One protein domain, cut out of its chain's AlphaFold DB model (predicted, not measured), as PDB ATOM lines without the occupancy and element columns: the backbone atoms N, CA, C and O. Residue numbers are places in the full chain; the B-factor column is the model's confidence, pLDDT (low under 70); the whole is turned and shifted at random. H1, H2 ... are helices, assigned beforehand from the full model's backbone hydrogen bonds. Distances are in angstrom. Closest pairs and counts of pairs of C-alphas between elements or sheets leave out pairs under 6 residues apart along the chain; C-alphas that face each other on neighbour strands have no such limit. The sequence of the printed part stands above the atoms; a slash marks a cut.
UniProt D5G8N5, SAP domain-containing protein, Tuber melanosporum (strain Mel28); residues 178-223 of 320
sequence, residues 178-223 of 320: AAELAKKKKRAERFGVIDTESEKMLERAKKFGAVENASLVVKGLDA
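This is residues 178 to 223 of the 320 residues of the protein "SAP domain-containing protein" of Tuber melanosporum (strain Mel28) (UniProt D5G8N5). Shape? From opposite ends of H2, H1 folds back and H3 turns away: a loose, flat, open frame. Size? The printed part has 46 residues with three named helices, is all helix, and spans 31 by 26 by 13 A; its C-alphas' radius of gyration is 12.1 A.

Longest helix? H1, residues 178 to 190, runs 18.4 A from C-alpha (3.092, -12.116, -28.665). The others? H2 spans residues 196 to 207, and H3, residues 211 to 222, runs 17.9 A to C-alpha (4.654, -11.892, -43.172).

What touches? H1 is apart from H2 and H3. H2 and H3, close but not clearly touching, run opposite ways at a steep tilt of 52 degrees; their closest C-alphas, 205 and 211, are 5.7 A apart. Backbones? Every O i to N i+4 pair is within hydrogen-bond range in H1 and H2, and 6 of 8 in H3.

Any cut? The printed part has none; both links are tight. Low confidence? Residues 195, 197 to 199 and 209 to 218 have pLDDT under 70.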
ATOM      1  N   ALA A 178       2.801 -11.895 -30.081       71.75
ATOM      2  CA  ALA A 178       3.092 -12.116 -28.665       71.75
ATOM      3  C   ALA A 178       4.442 -12.834 -28.477       71.75
ATOM      4  O   ALA A 178       5.287 -12.394 -27.689       71.75
ATOM      5  N   ALA A 179       4.683 -13.898 -29.249       79.31
ATOM      6  CA  ALA A 179       5.938 -14.644 -29.231       79.31
ATOM      7  C   ALA A 179       7.123 -13.819 -29.771       79.31
ATOM      8  O   ALA A 179       8.222 -13.889 -29.217       79.31
ATOM      9  N   GLU A 180       6.919 -13.010 -30.814       75.88
ATOM     10  CA  GLU A 180       7.920 -12.086 -31.360       75.88
ATOM     11  C   GLU A 180       8.333 -11.021 -30.340       75.88
ATOM     12  O   GLU A 180       9.527 -10.831 -30.099       75.88
ATOM     13  N   LEU A 181       7.375 -10.373 -29.663       73.31
ATOM     14  CA  LEU A 181       7.681  -9.393 -28.616       73.31
ATOM     15  C   LEU A 181       8.420 -10.036 -27.432       73.31
ATOM     16  O   LEU A 181       9.353  -9.433 -26.900       73.31
ATOM     17  N   ALA A 182       8.079 -11.272 -27.051       80.75
ATOM     18  CA  ALA A 182       8.810 -12.010 -26.018       80.75
ATOM     19  C   ALA A 182      10.253 -12.353 -26.442       80.75
ATOM     20  O   ALA A 182      11.180 -12.205 -25.643       80.75
ATOM     21  N   LYS A 183      10.478 -12.766 -27.701       87.88
ATOM     22  CA  LYS A 183      11.830 -12.972 -28.259       87.88
ATOM     23  C   LYS A 183      12.611 -11.660 -28.346       87.88
ATOM     24  O   LYS A 183      13.811 -11.660 -28.070       87.88
ATOM     25  N   LYS A 184      11.956 -10.550 -28.713       83.31
ATOM     26  CA  LYS A 184      12.585  -9.228 -28.803       83.31
ATOM     27  C   LYS A 184      13.025  -8.733 -27.426       83.31
ATOM     28  O   LYS A 184      14.192  -8.389 -27.294       83.31
ATOM     29  N   LYS A 185      12.167  -8.803 -26.401       84.00
ATOM     30  CA  LYS A 185      12.527  -8.454 -25.014       84.00
ATOM     31  C   LYS A 185      13.689  -9.302 -24.494       84.00
ATOM     32  O   LYS A 185      14.713  -8.751 -24.111       84.00
ATOM     33  N   LYS A 186      13.630 -10.628 -24.667       88.31
ATOM     34  CA  LYS A 186      14.741 -11.539 -24.318       88.31
ATOM     35  C   LYS A 186      16.028 -11.287 -25.111       88.31
ATOM     36  O   LYS A 186      17.109 -11.656 -24.658       88.31
ATOM     37  N   ARG A 187      15.951 -10.664 -26.293       89.12
ATOM     38  CA  ARG A 187      17.121 -10.164 -27.034       89.12
ATOM     39  C   ARG A 187      17.604  -8.828 -26.458       89.12
ATOM     40  O   ARG A 187      18.797  -8.689 -26.237       89.12
ATOM     41  N   ALA A 188      16.706  -7.889 -26.182       87.12
ATOM     42  CA  ALA A 188      17.008  -6.600 -25.564       87.12
ATOM     43  C   ALA A 188      17.748  -6.790 -24.220       87.12
ATOM     44  O   ALA A 188      18.852  -6.279 -24.052       87.12
ATOM     45  N   GLU A 189      17.220  -7.662 -23.355       85.06
ATOM     46  CA  GLU A 189      17.840  -8.145 -22.110       85.06
ATOM     47  C   GLU A 189      19.247  -8.728 -22.350       85.06
ATOM     48  O   GLU A 189      20.221  -8.258 -21.766       85.06
ATOM     49  N   ARG A 190      19.387  -9.707 -23.260       90.19
ATOM     50  CA  ARG A 190      20.676 -10.366 -23.573       90.19
ATOM     51  C   ARG A 190      21.747  -9.440 -24.150       90.19
ATOM     52  O   ARG A 190      22.925  -9.757 -24.030       90.19
ATOM     53  N   PHE A 191      21.356  -8.347 -24.799       88.06
ATOM     54  CA  PHE A 191      22.273  -7.366 -25.386       88.06
ATOM     55  C   PHE A 191      22.388  -6.075 -24.552       88.06
ATOM     56  O   PHE A 191      23.037  -5.130 -24.996       88.06
ATOM     57  N   GLY A 192      21.777  -6.010 -23.361       83.62
ATOM     58  CA  GLY A 192      21.806  -4.829 -22.487       83.62
ATOM     59  C   GLY A 192      21.114  -3.588 -23.071       83.62
ATOM     60  O   GLY A 192      21.331  -2.473 -22.596       83.62
ATOM     61  N   VAL A 193      20.298  -3.755 -24.114       80.19
ATOM     62  CA  VAL A 193      19.596  -2.660 -24.790       80.19
ATOM     63  C   VAL A 193      18.262  -2.439 -24.093       80.19
ATOM     64  O   VAL A 193      17.378  -3.286 -24.155       80.19
ATOM     65  N   ILE A 194      18.075  -1.275 -23.473       71.19
ATOM     66  CA  ILE A 194      16.761  -0.873 -22.961       71.19
ATOM     67  C   ILE A 194      15.836  -0.671 -24.174       71.19
ATOM     68  O   ILE A 194      16.117   0.191 -25.013       71.19
ATOM     69  N   ASP A 195      14.744  -1.444 -24.279       68.81
ATOM     70  CA  ASP A 195      13.876  -1.577 -25.477       68.81
ATOM     71  C   ASP A 195      13.002  -0.329 -25.772       68.81
ATOM     72  O   ASP A 195      11.918  -0.401 -26.355       68.81
ATOM     73  N   THR A 196      13.506   0.851 -25.405       71.06
ATOM     74  CA  THR A 196      12.914   2.180 -25.606       71.06
ATOM     75  C   THR A 196      12.606   2.508 -27.063       71.06
ATOM     76  O   THR A 196      11.866   3.446 -27.333       71.06
ATOM     77  N   GLU A 197      13.162   1.780 -28.035       68.50
ATOM     78  CA  GLU A 197      12.763   1.923 -29.438       68.50
ATOM     79  C   GLU A 197      11.362   1.368 -29.699       68.50
ATOM     80  O   GLU A 197      10.631   1.948 -30.498       68.50
ATOM     81  N   SER A 198      10.947   0.303 -28.998       68.19
ATOM     82  CA  SER A 198       9.556  -0.165 -29.048       68.19
ATOM     83  C   SER A 198       8.603   0.890 -28.478       68.19
ATOM     84  O   SER A 198       7.592   1.212 -29.100       68.19
ATOM     85  N   GLU A 199       8.982   1.522 -27.366       69.94
ATOM     86  CA  GLU A 199       8.234   2.605 -26.723       69.94
ATOM     87  C   GLU A 199       8.153   3.835 -27.636       69.94
ATOM     88  O   GLU A 199       7.058   4.298 -27.935       69.94
ATOM     89  N   LYS A 200       9.281   4.292 -28.199       80.62
ATOM     90  CA  LYS A 200       9.339   5.401 -29.171       80.62
ATOM     91  C   LYS A 200       8.569   5.098 -30.459       80.62
ATOM     92  O   LYS A 200       8.020   6.018 -31.066       80.62
ATOM     93  N   MET A 201       8.499   3.837 -30.896       75.06
ATOM     94  CA  MET A 201       7.644   3.429 -32.017       75.06
ATOM     95  C   MET A 201       6.159   3.459 -31.645       75.06
ATOM     96  O   MET A 201       5.365   3.945 -32.445       75.06
ATOM     97  N   LEU A 202       5.779   3.030 -30.440       72.75
ATOM     98  CA  LEU A 202       4.406   3.138 -29.934       72.75
ATOM     99  C   LEU A 202       3.991   4.604 -29.720       72.75
ATOM    100  O   LEU A 202       2.879   4.984 -30.077       72.75
ATOM    101  N   GLU A 203       4.879   5.452 -29.203       78.69
ATOM    102  CA  GLU A 203       4.684   6.901 -29.095       78.69
ATOM    103  C   GLU A 203       4.574   7.564 -30.469       78.69
ATOM    104  O   GLU A 203       3.676   8.378 -30.681       78.69
ATOM    105  N   ARG A 204       5.425   7.194 -31.435       85.88
ATOM    106  CA  ARG A 204       5.309   7.655 -32.827       85.88
ATOM    107  C   ARG A 204       3.995   7.187 -33.456       85.88
ATOM    108  O   ARG A 204       3.336   7.995 -34.097       85.88
ATOM    109  N   ALA A 205       3.574   5.941 -33.245       78.81
ATOM    110  CA  ALA A 205       2.303   5.436 -33.762       78.81
ATOM    111  C   ALA A 205       1.107   6.205 -33.173       78.81
ATOM    112  O   ALA A 205       0.251   6.657 -33.928       78.81
ATOM    113  N   LYS A 206       1.106   6.456 -31.856       81.44
ATOM    114  CA  LYS A 206       0.118   7.313 -31.172       81.44
ATOM    115  C   LYS A 206       0.141   8.758 -31.696       81.44
ATOM    116  O   LYS A 206      -0.910   9.347 -31.908       81.44
ATOM    117  N   LYS A 207       1.329   9.325 -31.941       84.00
ATOM    118  CA  LYS A 207       1.525  10.724 -32.372       84.00
ATOM    119  C   LYS A 207       1.241  10.980 -33.859       84.00
ATOM    120  O   LYS A 207       1.016  12.127 -34.232       84.00
ATOM    121  N   PHE A 208       1.255   9.942 -34.695       76.06
ATOM    122  CA  PHE A 208       1.013  10.025 -36.144       76.06
ATOM    123  C   PHE A 208      -0.189   9.176 -36.611       76.06
ATOM    124  O   PHE A 208      -0.327   8.922 -37.802       76.06
ATOM    125  N   GLY A 209      -1.048   8.709 -35.693       64.44
ATOM    126  CA  GLY A 209      -2.267   7.952 -36.019       64.44
ATOM    127  C   GLY A 209      -2.043   6.564 -36.637       64.44
ATOM    128  O   GLY A 209      -2.988   5.934 -37.097       64.44
ATOM    129  N   ALA A 210      -0.815   6.039 -36.643       58.41
ATOM    130  CA  ALA A 210      -0.445   4.829 -37.386       58.41
ATOM    131  C   ALA A 210      -0.917   3.502 -36.742       58.41
ATOM    132  O   ALA A 210      -0.387   2.442 -37.065       58.41
ATOM    133  N   VAL A 211      -1.891   3.544 -35.827       59.41
ATOM    134  CA  VAL A 211      -2.367   2.381 -35.054       59.41
ATOM    135  C   VAL A 211      -3.053   1.349 -35.955       59.41
ATOM    136  O   VAL A 211      -2.741   0.165 -35.874       59.41
ATOM    137  N   GLU A 212      -3.903   1.789 -36.883       58.62
ATOM    138  CA  GLU A 212      -4.551   0.915 -37.879       58.62
ATOM    139  C   GLU A 212      -3.515   0.282 -38.824       58.62
ATOM    140  O   GLU A 212      -3.530  -0.921 -39.106       58.62
ATOM    141  N   ASN A 213      -2.535   1.093 -39.231       55.72
ATOM    142  CA  ASN A 213      -1.430   0.675 -40.085       55.72
ATOM    143  C   ASN A 213      -0.457  -0.285 -39.386       55.72
ATOM    144  O   ASN A 213       0.225  -1.031 -40.078       55.72
ATOM    145  N   ALA A 214      -0.406  -0.351 -38.051       60.06
ATOM    146  CA  ALA A 214       0.457  -1.303 -37.350       60.06
ATOM    147  C   ALA A 214       0.082  -2.762 -37.673       60.06
ATOM    148  O   ALA A 214       0.968  -3.579 -37.921       60.06
ATOM    149  N   SER A 215      -1.218  -3.081 -37.765       60.47
ATOM    150  CA  SER A 215      -1.653  -4.428 -38.171       60.47
ATOM    151  C   SER A 215      -1.330  -4.713 -39.643       60.47
ATOM    152  O   SER A 215      -0.957  -5.834 -39.973       60.47
ATOM    153  N   LEU A 216      -1.418  -3.700 -40.515       61.69
ATOM    154  CA  LEU A 216      -1.080  -3.819 -41.939       61.69
ATOM    155  C   LEU A 216       0.432  -3.926 -42.180       61.69
ATOM    156  O   LEU A 216       0.842  -4.636 -43.089       61.69
ATOM    157  N   VAL A 217       1.264  -3.286 -41.354       62.56
ATOM    158  CA  VAL A 217       2.730  -3.398 -41.411       62.56
ATOM    159  C   VAL A 217       3.192  -4.777 -40.946       62.56
ATOM    160  O   VAL A 217       4.008  -5.383 -41.628       62.56
ATOM    161  N   VAL A 218       2.648  -5.314 -39.846       65.81
ATOM    162  CA  VAL A 218       2.979  -6.682 -39.395       65.81
ATOM    163  C   VAL A 218       2.495  -7.719 -40.415       65.81
ATOM    164  O   VAL A 218       3.279  -8.553 -40.860       65.81
ATOM    165  N   LYS A 219       1.246  -7.616 -40.893       71.62
ATOM    166  CA  LYS A 219       0.736  -8.496 -41.961       71.62
ATOM    167  C   LYS A 219       1.518  -8.338 -43.269       71.62
ATOM    168  O   LYS A 219       1.716  -9.323 -43.960       71.62
ATOM    169  N   GLY A 220       1.990  -7.136 -43.599       71.62
ATOM    170  CA  GLY A 220       2.803  -6.850 -44.787       71.62
ATOM    171  C   GLY A 220       4.282  -7.240 -44.676       71.62
ATOM    172  O   GLY A 220       4.994  -7.146 -45.674       71.62
ATOM    173  N   LEU A 221       4.744  -7.664 -43.494       74.69
ATOM    174  CA  LEU A 221       6.054  -8.291 -43.288       74.69
ATOM    175  C   LEU A 221       5.984  -9.816 -43.472       74.69
ATOM    176  O   LEU A 221       6.916 -10.392 -44.025       74.69
ATOM    177  N   ASP A 222       4.879 -10.442 -43.052       72.94
ATOM    178  CA  ASP A 222       4.654 -11.892 -43.172       72.94
ATOM    179  C   ASP A 222       3.977 -12.316 -44.488       72.94
ATOM    180  O   ASP A 222       4.111 -13.464 -44.918       72.94
ATOM    181  N   ALA A 223       3.220 -11.426 -45.134       78.44
ATOM    182  CA  ALA A 223       2.578 -11.710 -46.413       78.44
ATOM    183  C   ALA A 223       3.587 -11.726 -47.566       78.44
ATOM    184  O   ALA A 223       4.550 -10.958 -47.590       78.44
TER     185      ALA A 223